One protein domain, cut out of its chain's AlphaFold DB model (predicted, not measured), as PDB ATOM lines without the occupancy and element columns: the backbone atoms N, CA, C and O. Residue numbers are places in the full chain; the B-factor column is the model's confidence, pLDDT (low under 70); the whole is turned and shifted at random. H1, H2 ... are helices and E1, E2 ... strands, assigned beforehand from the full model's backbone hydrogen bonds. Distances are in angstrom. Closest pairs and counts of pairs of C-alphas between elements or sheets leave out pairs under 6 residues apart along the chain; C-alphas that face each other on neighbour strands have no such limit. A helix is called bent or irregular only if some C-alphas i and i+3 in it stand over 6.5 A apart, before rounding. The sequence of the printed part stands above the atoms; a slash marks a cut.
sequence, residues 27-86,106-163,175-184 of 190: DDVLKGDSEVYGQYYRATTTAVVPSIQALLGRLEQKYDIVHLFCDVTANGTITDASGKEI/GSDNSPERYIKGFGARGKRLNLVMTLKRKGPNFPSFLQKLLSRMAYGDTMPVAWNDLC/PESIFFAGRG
ATOM      1  N   ASP A  27      -7.466 -40.113 -14.942       95.12
ATOM      2  CA  ASP A  27      -8.487 -40.120 -13.881       95.12
ATOM      3  C   ASP A  27      -8.092 -40.985 -12.671       95.12
ATOM      4  O   ASP A  27      -8.194 -40.535 -11.530       95.12
ATOM      5  N   ASP A  28      -7.538 -42.179 -12.907       94.06
ATOM      6  CA  ASP A  28      -7.107 -43.078 -11.828       94.06
ATOM      7  C   ASP A  28      -5.961 -42.481 -10.995       94.06
ATOM      8  O   ASP A  28      -6.022 -42.458  -9.763       94.06
ATOM      9  N   VAL A  29      -4.925 -41.943 -11.652       95.00
ATOM     10  CA  VAL A  29      -3.782 -41.328 -10.951       95.00
ATOM     11  C   VAL A  29      -4.161 -40.008 -10.279       95.00
ATOM     12  O   VAL A  29      -3.655 -39.700  -9.202       95.00
ATOM     13  N   LEU A  30      -5.091 -39.256 -10.872       96.44
ATOM     14  CA  LEU A  30      -5.647 -38.028 -10.313       96.44
ATOM     15  C   LEU A  30      -6.416 -38.303  -9.023       96.44
ATOM     16  O   LEU A  30      -6.229 -37.582  -8.041       96.44
ATOM     17  N   LYS A  31      -7.265 -39.337  -9.012       96.62
ATOM     18  CA  LYS A  31      -8.005 -39.759  -7.816       96.62
ATOM     19  C   LYS A  31      -7.049 -40.191  -6.713       96.62
ATOM     20  O   LYS A  31      -7.140 -39.659  -5.611       96.62
ATOM     21  N   GLY A  32      -6.088 -41.059  -7.039       96.56
ATOM     22  CA  GLY A  32      -5.096 -41.540  -6.076       96.56
ATOM     23  C   GLY A  32      -4.305 -40.406  -5.417       96.56
ATOM     24  O   GLY A  32      -4.227 -40.338  -4.194       96.56
ATOM     25  N   ASP A  33      -3.777 -39.460  -6.198       97.25
ATOM     26  CA  ASP A  33      -3.020 -38.341  -5.619       97.25
ATOM     27  C   ASP A  33      -3.906 -37.391  -4.823       97.25
ATOM     28  O   ASP A  33      -3.496 -36.899  -3.769       97.25
ATOM     29  N   SER A  34      -5.136 -37.153  -5.278       98.12
ATOM     30  CA  SER A  34      -6.078 -36.338  -4.520       98.12
ATOM     31  C   SER A  34      -6.451 -36.944  -3.176       98.12
ATOM     32  O   SER A  34      -6.643 -36.190  -2.224       98.12
ATOM     33  N   GLU A  35      -6.585 -38.266  -3.082       97.94
ATOM     34  CA  GLU A  35      -6.838 -38.938  -1.808       97.94
ATOM     35  C   GLU A  35      -5.679 -38.704  -0.836       97.94
ATOM     36  O   GLU A  35      -5.913 -38.381   0.329       97.94
ATOM     37  N   VAL A  36      -4.434 -38.767  -1.322       97.94
ATOM     38  CA  VAL A  36      -3.242 -38.483  -0.508       97.94
ATOM     39  C   VAL A  36      -3.218 -37.021  -0.050       97.94
ATOM     40  O   VAL A  36      -2.996 -36.764   1.133       97.94
ATOM     41  N   TYR A  37      -3.504 -36.053  -0.930       98.38
ATOM     42  CA  TYR A  37      -3.629 -34.644  -0.523       98.38
ATOM     43  C   TYR A  37      -4.743 -34.433   0.509       98.38
ATOM     44  O   TYR A  37      -4.535 -33.718   1.490       98.38
ATOM     45  N   GLY A  38      -5.899 -35.077   0.325       97.81
ATOM     46  CA  GLY A  38      -7.066 -34.947   1.199       97.81
ATOM     47  C   GLY A  38      -6.845 -35.433   2.635       97.81
ATOM     48  O   GLY A  38      -7.541 -34.974   3.538       97.81
ATOM     49  N   GLN A  39      -5.852 -36.299   2.871       97.69
ATOM     50  CA  GLN A  39      -5.450 -36.715   4.223       97.69
ATOM     51  C   GLN A  39      -4.839 -35.567   5.041       97.69
ATOM     52  O   GLN A  39      -4.917 -35.591   6.268       97.69
ATOM     53  N   TYR A  40      -4.248 -34.571   4.374       97.50
ATOM     54  CA  TYR A  40      -3.527 -33.471   5.018       97.50
ATOM     55  C   TYR A  40      -4.216 -32.122   4.815       97.50
ATOM     56  O   TYR A  40      -4.314 -31.338   5.750       97.50
ATOM     57  N   TYR A  41      -4.749 -31.847   3.624       97.38
ATOM     58  CA  TYR A  41      -5.358 -30.560   3.295       97.38
ATOM     59  C   TYR A  41      -6.849 -30.722   3.004       97.38
ATOM     60  O   TYR A  41      -7.255 -31.228   1.955       97.38
ATOM     61  N   ARG A  42      -7.690 -30.239   3.927       95.50
ATOM     62  CA  ARG A  42      -9.159 -30.376   3.845       95.50
ATOM     63  C   ARG A  42      -9.763 -29.731   2.596       95.50
ATOM     64  O   ARG A  42     -10.769 -30.210   2.087       95.50
ATOM     65  N   ALA A  43      -9.165 -28.647   2.108       97.44
ATOM     66  CA  ALA A  43      -9.629 -27.904   0.940       97.44
ATOM     67  C   ALA A  43      -9.006 -28.438  -0.366       97.44
ATOM     68  O   ALA A  43      -8.468 -27.666  -1.164       97.44
ATOM     69  N   THR A  44      -9.066 -29.757  -0.569       98.50
ATOM     70  CA  THR A  44      -8.590 -30.425  -1.789       98.50
ATOM     71  C   THR A  44      -9.732 -30.593  -2.789       98.50
ATOM     72  O   THR A  44     -10.769 -31.174  -2.474       98.50
ATOM     73  N   THR A  45      -9.529 -30.095  -4.009       98.25
ATOM     74  CA  THR A  45     -10.477 -30.187  -5.125       98.25
ATOM     75  C   THR A  45      -9.874 -31.005  -6.257       98.25
ATOM     76  O   THR A  45      -8.737 -30.760  -6.661       98.25
ATOM     77  N   THR A  46     -10.675 -31.895  -6.842       98.12
ATOM     78  CA  THR A  46     -10.344 -32.618  -8.073       98.12
ATOM     79  C   THR A  46     -11.076 -32.069  -9.286       98.12
ATOM     80  O   THR A  46     -12.231 -31.645  -9.193       98.12
ATOM     81  N   ALA A  47     -10.420 -32.076 -10.447       97.69
ATOM     82  CA  ALA A  47     -11.087 -31.768 -11.710       97.69
ATOM     83  C   ALA A  47     -10.366 -32.359 -12.928       97.69
ATOM     84  O   ALA A  47      -9.181 -32.110 -13.132       97.69
ATOM     85  N   VAL A  48     -11.112 -33.008 -13.817       97.25
ATOM     86  CA  VAL A  48     -10.699 -33.131 -15.220       97.25
ATOM     87  C   VAL A  48     -11.158 -31.862 -15.941       97.25
ATOM     88  O   VAL A  48     -12.341 -31.512 -15.915       97.25
ATOM     89  N   VAL A  49     -10.220 -31.118 -16.518       96.19
ATOM     90  CA  VAL A  49     -10.454 -29.845 -17.204       96.19
ATOM     91  C   VAL A  49     -10.347 -30.056 -18.717       96.19
ATOM     92  O   VAL A  49      -9.276 -30.392 -19.201       96.19
ATOM     93  N   PRO A  50     -11.418 -29.844 -19.502       92.56
ATOM     94  CA  PRO A  50     -11.447 -30.254 -20.911       92.56
ATOM     95  C   PRO A  50     -10.663 -29.330 -21.858       92.56
ATOM     96  O   PRO A  50     -10.608 -29.582 -23.058       92.56
ATOM     97  N   SER A  51     -10.122 -28.217 -21.359       96.50
ATOM     98  CA  SER A  51      -9.392 -27.243 -22.170       96.50
ATOM     99  C   SER A  51      -8.404 -26.428 -21.348       96.50
ATOM    100  O   SER A  51      -8.562 -26.270 -20.131       96.50
ATOM    101  N   ILE A  52      -7.436 -25.810 -22.030       97.50
ATOM    102  CA  ILE A  52      -6.529 -24.829 -21.422       97.50
ATOM    103  C   ILE A  52      -7.326 -23.670 -20.812       97.50
ATOM    104  O   ILE A  52      -7.007 -23.196 -19.726       97.50
ATOM    105  N   GLN A  53      -8.413 -23.234 -21.459       97.06
ATOM    106  CA  GLN A  53      -9.253 -22.164 -20.915       97.06
ATOM    107  C   GLN A  53      -9.930 -22.576 -19.601       97.06
ATOM    108  O   GLN A  53      -9.994 -21.776 -18.668       97.06
ATOM    109  N   ALA A  54     -10.413 -23.819 -19.510       97.19
ATOM    110  CA  ALA A  54     -10.999 -24.351 -18.283       97.19
ATOM    111  C   ALA A  54      -9.952 -24.483 -17.167       97.19
ATOM    112  O   ALA A  54     -10.247 -24.130 -16.026       97.19
ATOM    113  N   LEU A  55      -8.727 -24.919 -17.494       97.75
ATOM    114  CA  LEU A  55      -7.600 -24.938 -16.556       97.75
ATOM    115  C   LEU A  55      -7.334 -23.537 -15.993       97.75
ATOM    116  O   LEU A  55      -7.350 -23.353 -14.777       97.75
ATOM    117  N   LEU A  56      -7.161 -22.537 -16.859       97.56
ATOM    118  CA  LEU A  56      -6.923 -21.154 -16.433       97.56
ATOM    119  C   LEU A  56      -8.079 -20.615 -15.576       97.56
ATOM    120  O   LEU A  56      -7.840 -20.008 -14.535       97.56
ATOM    121  N   GLY A  57      -9.329 -20.912 -15.947       97.75
ATOM    122  CA  GLY A  57     -10.503 -20.558 -15.146       97.75
ATOM    123  C   GLY A  57     -10.538 -21.231 -13.769       97.75
ATOM    124  O   GLY A  57     -11.004 -20.628 -12.803       97.75
ATOM    125  N   ARG A  58     -10.018 -22.461 -13.635       97.56
ATOM    126  CA  ARG A  58      -9.854 -23.113 -12.327       97.56
ATOM    127  C   ARG A  58      -8.794 -22.415 -11.484       97.56
ATOM    128  O   ARG A  58      -9.051 -22.186 -10.306       97.56
ATOM    129  N   LEU A  59      -7.653 -22.040 -12.062       97.50
ATOM    130  CA  LEU A  59      -6.577 -21.367 -11.323       97.50
ATOM    131  C   LEU A  59      -7.049 -20.062 -10.657       97.50
ATOM    132  O   LEU A  59      -6.647 -19.766  -9.531       97.50
ATOM    133  N   GLU A  60      -7.967 -19.326 -11.291       97.88
ATOM    134  CA  GLU A  60      -8.545 -18.091 -10.736       97.88
ATOM    135  C   GLU A  60      -9.273 -18.281  -9.393       97.88
ATOM    136  O   GLU A  60      -9.454 -17.320  -8.645       97.88
ATOM    137  N   GLN A  61      -9.611 -19.518  -9.019       97.50
ATOM    138  CA  GLN A  61     -10.221 -19.851  -7.727       97.50
ATOM    139  C   GLN A  61      -9.222 -19.846  -6.549       97.50
ATOM    140  O   GLN A  61      -9.553 -20.371  -5.482       97.50
ATOM    141  N   LYS A  62      -8.031 -19.254  -6.733       95.38
ATOM    142  CA  LYS A  62      -7.013 -18.961  -5.707       95.38
ATOM    143  C   LYS A  62      -6.537 -20.199  -4.938       95.38
ATOM    144  O   LYS A  62      -6.671 -20.281  -3.723       95.38
ATOM    145  N   TYR A  63      -6.006 -21.173  -5.671       98.44
ATOM    146  CA  TYR A  63      -5.341 -22.342  -5.090       98.44
ATOM    147  C   TYR A  63      -3.912 -22.008  -4.633       98.44
ATOM    148  O   TYR A  63      -3.220 -21.212  -5.266       98.44
ATOM    149  N   ASP A  64      -3.450 -22.642  -3.557       98.19
ATOM    150  CA  ASP A  64      -2.067 -22.549  -3.075       98.19
ATOM    151  C   ASP A  64      -1.174 -23.625  -3.688       98.19
ATOM    152  O   ASP A  64       0.012 -23.387  -3.929       98.19
ATOM    153  N   ILE A  65      -1.748 -24.799  -3.950       98.69
ATOM    154  CA  ILE A  65      -1.073 -25.935  -4.572       98.69
ATOM    155  C   ILE A  65      -1.853 -26.337  -5.819       98.69
ATOM    156  O   ILE A  65      -3.070 -26.517  -5.766       98.69
ATOM    157  N   VAL A  66      -1.142 -26.505  -6.929       98.75
ATOM    158  CA  VAL A  66      -1.678 -27.038  -8.182       98.75
ATOM    159  C   VAL A  66      -0.869 -28.273  -8.551       98.75
ATOM    160  O   VAL A  66       0.310 -28.171  -8.882       98.75
ATOM    161  N   HIS A  67      -1.508 -29.435  -8.506       98.75
ATOM    162  CA  HIS A  67      -0.984 -30.686  -9.029       98.75
ATOM    163  C   HIS A  67      -1.681 -30.962 -10.365       98.75
ATOM    164  O   HIS A  67      -2.888 -31.194 -10.408       98.75
ATOM    165  N   LEU A  68      -0.936 -30.868 -11.463       98.62
ATOM    166  CA  LEU A  68      -1.452 -30.928 -12.827       98.62
ATOM    167  C   LEU A  68      -0.919 -32.160 -13.559       98.62
ATOM    168  O   LEU A  68       0.288 -32.307 -13.742       98.62
ATOM    169  N   PHE A  69      -1.826 -32.987 -14.065       97.88
ATOM    170  CA  PHE A  69      -1.521 -34.052 -15.012       97.88
ATOM    171  C   PHE A  69      -1.726 -33.556 -16.445       97.88
ATOM    172  O   PHE A  69      -2.823 -33.141 -16.839       97.88
ATOM    173  N   CYS A  70      -0.649 -33.576 -17.223       96.56
ATOM    174  CA  CYS A  70      -0.631 -33.150 -18.616       96.56
ATOM    175  C   CYS A  70       0.544 -33.763 -19.389       96.56
ATOM    176  O   CYS A  70       1.587 -34.086 -18.812       96.56
ATOM    177  N   ASP A  71       0.397 -33.877 -20.707       95.94
ATOM    178  CA  ASP A  71       1.551 -34.116 -21.572       95.94
ATOM    179  C   ASP A  71       2.157 -32.773 -21.957       95.94
ATOM    180  O   ASP A  71       1.470 -31.870 -22.441       95.94
ATOM    181  N   VAL A  72       3.466 -32.665 -21.776       97.44
ATOM    182  CA  VAL A  72       4.268 -31.605 -22.364       97.44
ATOM    183  C   VAL A  72       4.673 -32.068 -23.755       97.44
ATOM    184  O   VAL A  72       5.137 -33.197 -23.939       97.44
ATOM    185  N   THR A  73       4.496 -31.217 -24.755       97.00
ATOM    186  CA  THR A  73       4.855 -31.494 -26.146       97.00
ATOM    187  C   THR A  73       6.359 -31.336 -26.377       97.00
ATOM    188  O   THR A  73       7.095 -30.776 -25.562       97.00
ATOM    189  N   ALA A  74       6.837 -31.754 -27.551       95.75
ATOM    190  CA  ALA A  74       8.213 -31.502 -27.987       95.75
ATOM    191  C   ALA A  74       8.560 -30.005 -28.131       95.75
ATOM    192  O   ALA A  74       9.725 -29.667 -28.340       95.75
ATOM    193  N   ASN A  75       7.575 -29.105 -28.045       95.56
ATOM    194  CA  ASN A  75       7.767 -27.655 -28.050       95.56
ATOM    195  C   ASN A  75       7.788 -27.039 -26.647       95.56
ATOM    196  O   ASN A  75       7.965 -25.830 -26.530       95.56
ATOM    197  N   GLY A  76       7.659 -27.852 -25.595       96.38
ATOM    198  CA  GLY A  76       7.576 -27.358 -24.222       96.38
ATOM    199  C   GLY A  76       6.244 -26.667 -23.909       96.38
ATOM    200  O   GLY A  76       6.142 -25.873 -22.971       96.38
ATOM    201  N   THR A  77       5.226 -26.957 -24.714       97.81
ATOM    202  CA  THR A  77       3.851 -26.509 -24.512       97.81
ATOM    203  C   THR A  77       3.016 -27.620 -23.896       97.81
ATOM    204  O   THR A  77       3.398 -28.788 -23.920       97.81
ATOM    205  N   ILE A  78       1.883 -27.243 -23.324       96.94
ATOM    206  CA  ILE A  78       0.804 -28.141 -22.944       96.94
ATOM    207  C   ILE A  78      -0.354 -27.848 -23.889       96.94
ATOM    208  O   ILE A  78      -0.701 -26.681 -24.087       96.94
ATOM    209  N   THR A  79      -0.950 -28.899 -24.436       94.88
ATOM    210  CA  THR A  79      -1.990 -28.798 -25.463       94.88
ATOM    211  C   THR A  79      -3.266 -29.462 -24.965       94.88
ATOM    212  O   THR A  79      -3.209 -30.509 -24.319       94.88
ATOM    213  N   ASP A  80      -4.419 -28.852 -25.231       92.75
ATOM    214  CA  ASP A  80      -5.713 -29.498 -24.999       92.75
ATOM    215  C   ASP A  80      -6.218 -30.268 -26.229       92.75
ATOM    216  O   ASP A  80      -5.631 -30.219 -27.309       92.75
ATOM    217  N   ALA A  81      -7.343 -30.973 -26.082       88.00
ATOM    218  CA  ALA A  81      -7.935 -31.772 -27.156       88.00
ATOM    219  C   ALA A  81      -8.337 -30.955 -28.405       88.00
ATOM    220  O   ALA A  81      -8.516 -31.530 -29.475       88.00
ATOM    221  N   SER A  82      -8.474 -29.627 -28.291       88.56
ATOM    222  CA  SER A  82      -8.771 -28.737 -29.423       88.56
ATOM    223  C   SER A  82      -7.517 -28.258 -30.163       88.56
ATOM    224  O   SER A  82      -7.628 -27.532 -31.149       88.56
ATOM    225  N   GLY A  83      -6.324 -28.647 -29.700       89.94
ATOM    226  CA  GLY A  83      -5.049 -28.183 -30.242       89.94
ATOM    227  C   GLY A  83      -4.620 -26.812 -29.717       89.94
ATOM    228  O   GLY A  83      -3.630 -26.262 -30.195       89.94
ATOM    229  N   LYS A  84      -5.337 -26.236 -28.743       94.88
ATOM    230  CA  LYS A  84      -4.929 -24.976 -28.116       94.88
ATOM    231  C   LYS A  84      -3.776 -25.241 -27.159       94.88
ATOM    232  O   LYS A  84      -3.848 -26.143 -26.327       94.88
ATOM    233  N   GLU A  85      -2.745 -24.410 -27.253       96.31
ATOM    234  CA  GLU A  85      -1.517 -24.571 -26.483       96.31
ATOM    235  C   GLU A  85      -1.318 -23.451 -25.455       96.31
ATOM    236  O   GLU A  85      -1.790 -22.324 -25.622       96.31
ATOM    237  N   ILE A  86      -0.575 -23.771 -24.399       97.88
ATOM    238  CA  ILE A  86       0.049 -22.818 -23.480       97.88
ATOM    239  C   ILE A  86       1.486 -23.271 -23.228       97.88
ATOM    240  O   ILE A  86       1.745 -24.461 -23.043       97.88
ATOM    241  N   GLY A 106       2.517 -33.634 -12.604       95.94
ATOM    242  CA  GLY A 106       2.442 -34.942 -11.934       95.94
ATOM    243  C   GLY A 106       2.607 -36.174 -12.824       95.94
ATOM    244  O   GLY A 106       2.745 -37.289 -12.314       95.94
ATOM    245  N   SER A 107       2.578 -35.979 -14.141       95.50
ATOM    246  CA  SER A 107       2.694 -37.012 -15.175       95.50
ATOM    247  C   SER A 107       4.102 -37.091 -15.768       95.50
ATOM    248  O   SER A 107       4.843 -36.104 -15.800       95.50
ATOM    249  N   ASP A 108       4.440 -38.274 -16.279       95.81
ATOM    250  CA  ASP A 108       5.720 -38.569 -16.927       95.81
ATOM    251  C   ASP A 108       5.927 -37.712 -18.174       95.81
ATOM    252  O   ASP A 108       5.076 -37.654 -19.060       95.81
ATOM    253  N   ASN A 109       7.083 -37.059 -18.255       97.06
ATOM    254  CA  ASN A 109       7.443 -36.171 -19.351       97.06
ATOM    255  C   ASN A 109       8.957 -36.189 -19.560       97.06
ATOM    256  O   ASN A 109       9.723 -36.260 -18.603       97.06
ATOM    257  N   SER A 110       9.426 -36.099 -20.807       95.19
ATOM    258  CA  SER A 110      10.873 -36.115 -21.047       95.19
ATOM    259  C   SER A 110      11.526 -34.784 -20.626       95.19
ATOM    260  O   SER A 110      10.917 -33.716 -20.781       95.19
ATOM    261  N   PRO A 111      12.763 -34.812 -20.098       95.69
ATOM    262  CA  PRO A 111      13.429 -33.612 -19.589       95.69
ATOM    263  C   PRO A 111      13.629 -32.537 -20.666       95.69
ATOM    264  O   PRO A 111      13.491 -31.348 -20.378       95.69
ATOM    265  N   GLU A 112      13.876 -32.926 -21.920       96.81
ATOM    266  CA  GLU A 112      14.084 -32.007 -23.049       96.81
ATOM    267  C   GLU A 112      12.861 -31.116 -23.293       96.81
ATOM    268  O   GLU A 112      12.995 -29.944 -23.651       96.81
ATOM    269  N   ARG A 113      11.659 -31.659 -23.067       97.12
ATOM    270  CA  ARG A 113      10.398 -30.932 -23.244       97.12
ATOM    271  C   ARG A 113      10.250 -29.831 -22.201       97.12
ATOM    272  O   ARG A 113       9.906 -28.702 -22.547       97.12
ATOM    273  N   TYR A 114      10.586 -30.128 -20.945       97.00
ATOM    274  CA  TYR A 114      10.612 -29.119 -19.890       97.00
ATOM    275  C   TYR A 114      11.669 -28.047 -20.156       97.00
ATOM    276  O   TYR A 114      11.348 -26.863 -20.112       97.00
ATOM    277  N   ILE A 115      12.899 -28.438 -20.508       94.25
ATOM    278  CA  ILE A 115      13.995 -27.495 -20.800       94.25
ATOM    279  C   ILE A 115      13.586 -26.473 -21.871       94.25
ATOM    280  O   ILE A 115      13.924 -25.295 -21.764       94.25
ATOM    281  N   LYS A 116      12.827 -26.905 -22.883       95.31
ATOM    282  CA  LYS A 116      12.415 -26.045 -23.994       95.31
ATOM    283  C   LYS A 116      11.332 -25.025 -23.629       95.31
ATOM    284  O   LYS A 116      11.310 -23.952 -24.226       95.31
ATOM    285  N   GLY A 117      10.440 -25.340 -22.688       94.12
ATOM    286  CA  GLY A 117       9.237 -24.529 -22.451       94.12
ATOM    287  C   GLY A 117       8.992 -24.048 -21.027       94.12
ATOM    288  O   GLY A 117       8.123 -23.199 -20.839       94.12
ATOM    289  N   PHE A 118       9.727 -24.544 -20.026       97.00
ATOM    290  CA  PHE A 118       9.483 -24.283 -18.602       97.00
ATOM    291  C   PHE A 118      10.587 -23.412 -17.984       97.00
ATOM    292  O   PHE A 118      11.464 -23.869 -17.252       97.00
ATOM    293  N   GLY A 119      10.526 -22.106 -18.254       95.00
ATOM    294  CA  GLY A 119      11.428 -21.105 -17.691       95.00
ATOM    295  C   GLY A 119      11.044 -20.690 -16.269       95.00
ATOM    296  O   GLY A 119      10.272 -19.750 -16.073       95.00
ATOM    297  N   ALA A 120      11.631 -21.343 -15.263       92.62
ATOM    298  CA  ALA A 120      11.347 -21.061 -13.850       92.62
ATOM    299  C   ALA A 120      12.275 -20.016 -13.195       92.62
ATOM    300  O   ALA A 120      12.039 -19.590 -12.065       92.62
ATOM    301  N   ARG A 121      13.332 -19.560 -13.885       92.75
ATOM    302  CA  ARG A 121      14.317 -18.623 -13.316       92.75
ATOM    303  C   ARG A 121      13.641 -17.337 -12.820       92.75
ATOM    304  O   ARG A 121      12.943 -16.662 -13.570       92.75
ATOM    305  N   GLY A 122      13.878 -16.994 -11.552       91.31
ATOM    306  CA  GLY A 122      13.327 -15.796 -10.907       91.31
ATOM    307  C   GLY A 122      11.837 -15.874 -10.542       91.31
ATOM    308  O   GLY A 122      11.282 -14.884 -10.071       91.31
ATOM    309  N   LYS A 123      11.173 -17.020 -10.744       94.62
ATOM    310  CA  LYS A 123       9.753 -17.203 -10.418       94.62
ATOM    311  C   LYS A 123       9.576 -17.537  -8.937       94.62
ATOM    312  O   LYS A 123      10.322 -18.336  -8.380       94.62
ATOM    313  N   ARG A 124       8.565 -16.939  -8.302       93.75
ATOM    314  CA  ARG A 124       8.288 -17.068  -6.858       93.75
ATOM    315  C   ARG A 124       7.299 -18.195  -6.546       93.75
ATOM    316  O   ARG A 124       6.301 -17.977  -5.861       93.75
ATOM    317  N   LEU A 125       7.582 -19.392  -7.048       96.44
ATOM    318  CA  LEU A 125       6.850 -20.621  -6.736       96.44
ATOM    319  C   LEU A 125       7.823 -21.796  -6.620       96.44
ATOM    320  O   LEU A 125       8.879 -21.795  -7.251       96.44
ATOM    321  N   ASN A 126       7.441 -22.814  -5.863       97.38
ATOM    322  CA  ASN A 126       8.063 -24.124  -5.975       97.38
ATOM    323  C   ASN A 126       7.486 -24.834  -7.208       97.38
ATOM    324  O   ASN A 126       6.275 -24.806  -7.431       97.38
ATOM    325  N   LEU A 127       8.351 -25.430  -8.024       97.62
ATOM    326  CA  LEU A 127       7.973 -26.129  -9.250       97.62
ATOM    327  C   LEU A 127       8.567 -27.536  -9.240       97.62
ATOM    328  O   LEU A 127       9.780 -27.689  -9.106       97.62
ATOM    329  N   VAL A 128       7.720 -28.545  -9.429       97.00
ATOM    330  CA  VAL A 128       8.141 -29.931  -9.669       97.00
ATOM    331  C   VAL A 128       7.752 -30.330 -11.085       97.00
ATOM    332  O   VAL A 128       6.605 -30.163 -11.498       97.00
ATOM    333  N   MET A 129       8.714 -30.868 -11.823       97.31
ATOM    334  CA  MET A 129       8.543 -31.388 -13.176       97.31
ATOM    335  C   MET A 129       8.879 -32.878 -13.158       97.31
ATOM    336  O   MET A 129      10.047 -33.249 -13.030       97.31
ATOM    337  N   THR A 130       7.856 -33.733 -13.219       96.31
ATOM    338  CA  THR A 130       8.033 -35.190 -13.132       96.31
ATOM    339  C   THR A 130       8.598 -35.728 -14.442       96.31
ATOM    340  O   THR A 130       8.031 -35.489 -15.507       96.31
ATOM    341  N   LEU A 131       9.724 -36.440 -14.352       95.44
ATOM    342  CA  LEU A 131      10.363 -37.131 -15.472       95.44
ATOM    343  C   LEU A 131       9.864 -38.572 -15.570       95.44
ATOM    344  O   LEU A 131       9.415 -39.007 -16.627       95.44
ATOM    345  N   LYS A 132       9.909 -39.282 -14.438       93.38
ATOM    346  CA  LYS A 132       9.311 -40.606 -14.261       93.38
ATOM    347  C   LYS A 132       8.701 -40.712 -12.875       93.38
ATOM    348  O   LYS A 132       9.392 -40.605 -11.864       93.38
ATOM    349  N   ARG A 133       7.413 -41.002 -12.826       91.44
ATOM    350  CA  ARG A 133       6.625 -41.128 -11.604       91.44
ATOM    351  C   ARG A 133       6.950 -42.398 -10.822       91.44
ATOM    352  O   ARG A 133       6.756 -42.423  -9.616       91.44
ATOM    353  N   LYS A 134       7.463 -43.436 -11.495       87.19
ATOM    354  CA  LYS A 134       7.754 -44.769 -10.924       87.19
ATOM    355  C   LYS A 134       6.519 -45.487 -10.346       87.19
ATOM    356  O   LYS A 134       6.619 -46.265  -9.400       87.19
ATOM    357  N   GLY A 135       5.351 -45.257 -10.953       82.38
ATOM    358  CA  GLY A 135       4.131 -46.039 -10.725       82.38
ATOM    359  C   GLY A 135       3.706 -46.136  -9.248       82.38
ATOM    360  O   GLY A 135       3.461 -45.099  -8.630       82.38
ATOM    361  N   PRO A 136       3.583 -47.352  -8.676       81.06
ATOM    362  CA  PRO A 136       2.944 -47.590  -7.376       81.06
ATOM    363  C   PRO A 136       3.711 -47.033  -6.167       81.06
ATOM    364  O   PRO A 136       3.127 -46.910  -5.093       81.06
ATOM    365  N   ASN A 137       4.987 -46.667  -6.318       83.25
ATOM    366  CA  ASN A 137       5.773 -46.093  -5.219       83.25
ATOM    367  C   ASN A 137       5.463 -44.605  -4.994       83.25
ATOM    368  O   ASN A 137       5.676 -44.085  -3.896       83.25
ATOM    369  N   PHE A 138       4.923 -43.919  -6.008       91.44
ATOM    370  CA  PHE A 138       4.686 -42.479  -5.945       91.44
ATOM    371  C   PHE A 138       3.737 -42.051  -4.819       91.44
ATOM    372  O   PHE A 138       4.101 -41.122  -4.097       91.44
ATOM    373  N   PRO A 139       2.565 -42.685  -4.604       91.62
ATOM    374  CA  PRO A 139       1.657 -42.270  -3.535       91.62
ATOM    375  C   PRO A 139       2.318 -42.311  -2.153       91.62
ATOM    376  O   PRO A 139       2.134 -41.393  -1.359       91.62
ATOM    377  N   SER A 140       3.161 -43.314  -1.892       92.19
ATOM    378  CA  SER A 140       3.929 -43.426  -0.645       92.19
ATOM    379  C   SER A 140       4.947 -42.292  -0.486       92.19
ATOM    380  O   SER A 140       5.104 -41.750   0.610       92.19
ATOM    381  N   PHE A 141       5.640 -41.910  -1.564       94.50
ATOM    382  CA  PHE A 141       6.533 -40.747  -1.557       94.50
ATOM    383  C   PHE A 141       5.759 -39.449  -1.311       94.50
ATOM    384  O   PHE A 141       6.126 -38.675  -0.424       94.50
ATOM    385  N   LEU A 142       4.667 -39.238  -2.051       96.31
ATOM    386  CA  LEU A 142       3.811 -38.065  -1.910       96.31
ATOM    387  C   LEU A 142       3.287 -37.956  -0.475       96.31
ATOM    388  O   LEU A 142       3.412 -36.898   0.133       96.31
ATOM    389  N   GLN A 143       2.798 -39.051   0.109       96.31
ATOM    390  CA  GLN A 143       2.309 -39.080   1.486       96.31
ATOM    391  C   GLN A 143       3.389 -38.650   2.490       96.31
ATOM    392  O   GLN A 143       3.139 -37.793   3.338       96.31
ATOM    393  N   LYS A 144       4.609 -39.196   2.382       96.38
ATOM    394  CA  LYS A 144       5.736 -38.822   3.257       96.38
ATOM    395  C   LYS A 144       6.087 -37.337   3.128       96.38
ATOM    396  O   LYS A 144       6.314 -36.676   4.141       96.38
ATOM    397  N   LEU A 145       6.107 -36.820   1.899       96.75
ATOM    398  CA  LEU A 145       6.400 -35.416   1.612       96.75
ATOM    399  C   LEU A 145       5.327 -34.488   2.191       96.75
ATOM    400  O   LEU A 145       5.656 -33.545   2.911       96.75
ATOM    401  N   LEU A 146       4.052 -34.774   1.921       97.25
ATOM    402  CA  LEU A 146       2.934 -33.961   2.400       97.25
ATOM    403  C   LEU A 146       2.801 -34.003   3.919       97.25
ATOM    404  O   LEU A 146       2.553 -32.960   4.513       97.25
ATOM    405  N   SER A 147       3.035 -35.157   4.550       97.25
ATOM    406  CA  SER A 147       3.068 -35.273   6.010       97.25
ATOM    407  C   SER A 147       4.062 -34.281   6.616       97.25
ATOM    408  O   SER A 147       3.692 -33.449   7.440       97.25
ATOM    409  N   ARG A 148       5.312 -34.282   6.142       97.38
ATOM    410  CA  ARG A 148       6.344 -33.348   6.618       97.38
ATOM    411  C   ARG A 148       5.959 -31.886   6.405       97.38
ATOM    412  O   ARG A 148       6.078 -31.078   7.324       97.38
ATOM    413  N   MET A 149       5.452 -31.558   5.217       97.19
ATOM    414  CA  MET A 149       5.024 -30.196   4.892       97.19
ATOM    415  C   MET A 149       3.863 -29.720   5.773       97.19
ATOM    416  O   MET A 149       3.897 -28.602   6.288       97.19
ATOM    417  N   ALA A 150       2.869 -30.582   5.995       94.88
ATOM    418  CA  ALA A 150       1.717 -30.315   6.848       94.88
ATOM    419  C   ALA A 150       2.113 -30.049   8.310       94.88
ATOM    420  O   ALA A 150       1.478 -29.222   8.963       94.88
ATOM    421  N   TYR A 151       3.178 -30.696   8.798       93.31
ATOM    422  CA  TYR A 151       3.708 -30.519  10.156       93.31
ATOM    423  C   TYR A 151       4.812 -29.454  10.281       93.31
ATOM    424  O   TYR A 151       5.378 -29.285  11.361       93.31
ATOM    425  N   GLY A 152       5.073 -28.682   9.222       93.19
ATOM    426  CA  GLY A 152       5.830 -27.431   9.312       93.19
ATOM    427  C   GLY A 152       7.176 -27.383   8.606       93.19
ATOM    428  O   GLY A 152       7.785 -26.305   8.594       93.19
ATOM    429  N   ASP A 153       7.612 -28.472   7.973       96.56
ATOM    430  CA  ASP A 153       8.760 -28.416   7.071       96.56
ATOM    431  C   ASP A 153       8.408 -27.598   5.824       96.56
ATOM    432  O   ASP A 153       7.308 -27.679   5.270       96.56
ATOM    433  N   THR A 154       9.364 -26.817   5.322       96.12
ATOM    434  CA  THR A 154       9.216 -26.246   3.982       96.12
ATOM    435  C   THR A 154       9.433 -27.337   2.939       96.12
ATOM    436  O   THR A 154      10.147 -28.315   3.174       96.12
ATOM    437  N   MET A 155       8.849 -27.166   1.749       94.88
ATOM    438  CA  MET A 155       8.972 -28.173   0.694       94.88
ATOM    439  C   MET A 155      10.432 -28.533   0.362       94.88
ATOM    440  O   MET A 155      10.705 -29.724   0.271       94.88
ATOM    441  N   PRO A 156      11.394 -27.593   0.225       94.75
ATOM    442  CA  PRO A 156      12.782 -27.976  -0.037       94.75
ATOM    443  C   PRO A 156      13.435 -28.789   1.080       94.75
ATOM    444  O   PRO A 156      14.216 -29.684   0.776       94.75
ATOM    445  N   VAL A 157      13.117 -28.502   2.349       95.00
ATOM    446  CA  VAL A 157      13.639 -29.264   3.496       95.00
ATOM    447  C   VAL A 157      13.083 -30.685   3.463       95.00
ATOM    448  O   VAL A 157      13.850 -31.644   3.430       95.00
ATOM    449  N   ALA A 158      11.759 -30.823   3.358       95.12
ATOM    450  CA  ALA A 158      11.109 -32.126   3.276       95.12
ATOM    451  C   ALA A 158      11.566 -32.930   2.045       95.12
ATOM    452  O   ALA A 158      11.779 -34.137   2.132       95.12
ATOM    453  N   TRP A 159      11.754 -32.262   0.905       93.94
ATOM    454  CA  TRP A 159      12.240 -32.883  -0.323       93.94
ATOM    455  C   TRP A 159      13.670 -33.403  -0.177       93.94
ATOM    456  O   TRP A 159      13.941 -34.545  -0.538       93.94
ATOM    457  N   ASN A 160      14.580 -32.582   0.358       91.69
ATOM    458  CA  ASN A 160      15.977 -32.961   0.551       91.69
ATOM    459  C   ASN A 160      16.125 -34.155   1.502       91.69
ATOM    460  O   ASN A 160      16.975 -35.007   1.273       91.69
ATOM    461  N   ASP A 161      15.284 -34.246   2.529       90.88
ATOM    462  CA  ASP A 161      15.324 -35.363   3.472       90.88
ATOM    463  C   ASP A 161      14.805 -36.678   2.868       90.88
ATOM    464  O   ASP A 161      15.244 -37.755   3.270       90.88
ATOM    465  N   LEU A 162      13.869 -36.609   1.914       89.25
ATOM    466  CA  LEU A 162      13.270 -37.790   1.278       89.25
ATOM    467  C   LEU A 162      14.011 -38.250   0.022       89.25
ATOM    468  O   LEU A 162      14.033 -39.442  -0.272       89.25
ATOM    469  N   CYS A 163      14.560 -37.311  -0.742       85.81
ATOM    470  CA  CYS A 163      15.246 -37.563  -2.004       85.81
ATOM    471  C   CYS A 163      16.444 -36.605  -2.131       85.81
ATOM    472  O   CYS A 163      16.413 -35.673  -2.949       85.81
ATOM    473  N   PRO A 175      10.130 -40.357  -7.202       91.56
ATOM    474  CA  PRO A 175      10.019 -40.058  -8.624       91.56
ATOM    475  C   PRO A 175      11.308 -39.432  -9.161       91.56
ATOM    476  O   PRO A 175      11.930 -38.587  -8.512       91.56
ATOM    477  N   GLU A 176      11.660 -39.763 -10.400       92.31
ATOM    478  CA  GLU A 176      12.622 -38.955 -11.149       92.31
ATOM    479  C   GLU A 176      11.942 -37.629 -11.485       92.31
ATOM    480  O   GLU A 176      10.887 -37.603 -12.124       92.31
ATOM    481  N   SER A 177      12.513 -36.517 -11.040       92.88
ATOM    482  CA  SER A 177      11.923 -35.199 -11.244       92.88
ATOM    483  C   SER A 177      12.975 -34.101 -11.196       92.88
ATOM    484  O   SER A 177      14.061 -34.266 -10.642       92.88
ATOM    485  N   ILE A 178      12.633 -32.959 -11.781       93.06
ATOM    486  CA  ILE A 178      13.367 -31.710 -11.612       93.06
ATOM    487  C   ILE A 178      12.591 -30.878 -10.595       93.06
ATOM    488  O   ILE A 178      11.409 -30.589 -10.797       93.06
ATOM    489  N   PHE A 179      13.263 -30.473  -9.520       93.94
ATOM    490  CA  PHE A 179      12.689 -29.606  -8.497       93.94
ATOM    491  C   PHE A 179      13.350 -28.226  -8.514       93.94
ATOM    492  O   PHE A 179      14.569 -28.101  -8.413       93.94
ATOM    493  N   PHE A 180      12.528 -27.182  -8.614       94.50
ATOM    494  CA  PHE A 180      12.941 -25.788  -8.527       94.50
ATOM    495  C   PHE A 180      12.302 -25.120  -7.304       94.50
ATOM    496  O   PHE A 180      11.088 -24.918  -7.243       94.50
ATOM    497  N   ALA A 181      13.135 -24.732  -6.338       93.94
ATOM    498  CA  ALA A 181      12.727 -24.140  -5.064       93.94
ATOM    499  C   ALA A 181      12.561 -22.605  -5.130       93.94
ATOM    500  O   ALA A 181      13.163 -21.866  -4.350       93.94
ATOM    501  N   GLY A 182      11.751 -22.096  -6.063       93.06
ATOM    502  CA  GLY A 182      11.555 -20.649  -6.254       93.06
ATOM    503  C   GLY A 182      10.822 -19.939  -5.111       93.06
ATOM    504  O   GLY A 182      10.839 -18.709  -5.026       93.06
ATOM    505  N   ARG A 183      10.197 -20.695  -4.198       90.88
ATOM    506  CA  ARG A 183       9.588 -20.180  -2.964       90.88
ATOM    507  C   ARG A 183       9.935 -21.066  -1.768       90.88
ATOM    508  O   ARG A 183       9.062 -21.550  -1.053       90.88
ATOM    509  N   GLY A 184      11.228 -21.288  -1.552       86.38
ATOM    510  CA  GLY A 184      11.702 -22.308  -0.614       86.38
ATOM    511  C   GLY A 184      11.393 -22.090   0.874       86.38
ATOM    512  O   GLY A 184      11.460 -23.044   1.640       86.38
TER     513      GLY A 184
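What this domain is: This is residues 27 to 86, 106 to 163 and 175 to 184 of the 190 residues of an uncharacterized protein of Acidobacteria bacterium (UniProt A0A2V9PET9). A single strand, E2, runs through the middle, with H1, E1 and H2 in a layer on one side of it and the two-stranded sheet E4 E5, set between H3 and H5, on the other side. H4 bridges the two sides at one end by touching H1 and H5, and E3 with the loop of residues 80 to 86 closes the opposite end, between H2 and H3; few contacts join these parts. The printed part has 128 residues with five named helices and five named strands, in the order H1 E1 H2 E2 E3 H3 E4 H4 H5 E5. The class is mixed, helices and strands; the sheet is antiparallel, and E1, E2 and E3 pair with no named strand. The whole is compact, with a radius of gyration of the C-alphas of 14.7 A, and rounded, with spans of 41 by 29 by 28 A.

Where its parts are: The printed part begins with H1, residues 27 to 38, whose first C-alpha is at (-8.487, -40.120, -13.881) and whose length from first to last C-alpha is 16.0 A. E1, residues 44 to 48, and H2, residues 52 to 59, follow. E2, residues 65 to 69, is 13.2 A long and begins with C-alpha 65 at (-1.073, -25.935, -4.572). E3 is short, residues 77 to 79. After the first cut come H3, residues 111 to 117, and E4, residues 126 to 132, which is 18.5 A long. H4, residues 135 to 150, is the longest helix at 23.7 A, and H5, residues 155 to 162, is 10.5 A long. After the second cut, E5, residues 176 to 181, runs 16.0 A and ends with C-alpha 181 at (12.727, -24.140, -5.064).

How they stand to each other: E4 and E5 are antiparallel neighbours, with 170 degrees between their directions; N 129 and O 178 are 2.9 A apart and N 180 and O 127 are 2.8 A apart, both within hydrogen-bond range. The closest C-alphas of H3 and E4 are those of Pro 111 and Leu 131, 6.2 A apart. The closest C-alphas of H5 and E5 are those of Pro 156 and Ala 181, 6.3 A apart. H4 and H5 touch, closest at the C-alphas of Arg 148 and Ala 158, 5.9 A apart, at a steep tilt of 54 degrees, opposite ways. Residues 139 to 146 of H4 touch residues 32 to 37 of H1, closest at the C-alphas of Gln 143 and Val 36, 5.9 A apart; the two helices run the same way at a shallow tilt of 25 degrees. The closest C-alphas of H1 and E1 are those of Gly 38 and Thr 44, 5.6 A apart. E1 is near E2 and near H2, with 6 and 5 pairs of C-alphas within 10 A. E2 and E4 are apart. The closest C-alphas of E3 and H2 are those of Thr 79 and Ile 52, 7.3 A apart, and those of E3 and H3 are Thr 77 and Gly 117, 6.1 A apart. Residues 78 to 79 of E3 pair antiparallel with residues 85 to 86. In H1, H2, H3 and H5 every O i to N i+4 pair is within hydrogen-bond range, and in H4 10 of 12 are. H4 is only just irregular: C-alphas 136 and 139 are 6.7 A apart.

The domain as a whole: The two C-alphas farthest apart are those of Ser 82 and Tyr 151, at 41.5 A. Residues 87 to 105 are not printed, and C-alphas 86 and 106 are 16.9 A apart across that cut. Residues 164 to 174 are not printed either, with 8.8 A between C-alphas 163 and 175. Of the links that are printed whole, E2 to E3 and H3 to E4 are short and the others are tight. The mean pLDDT of the printed part is 95.1, and no printed residue is under 70.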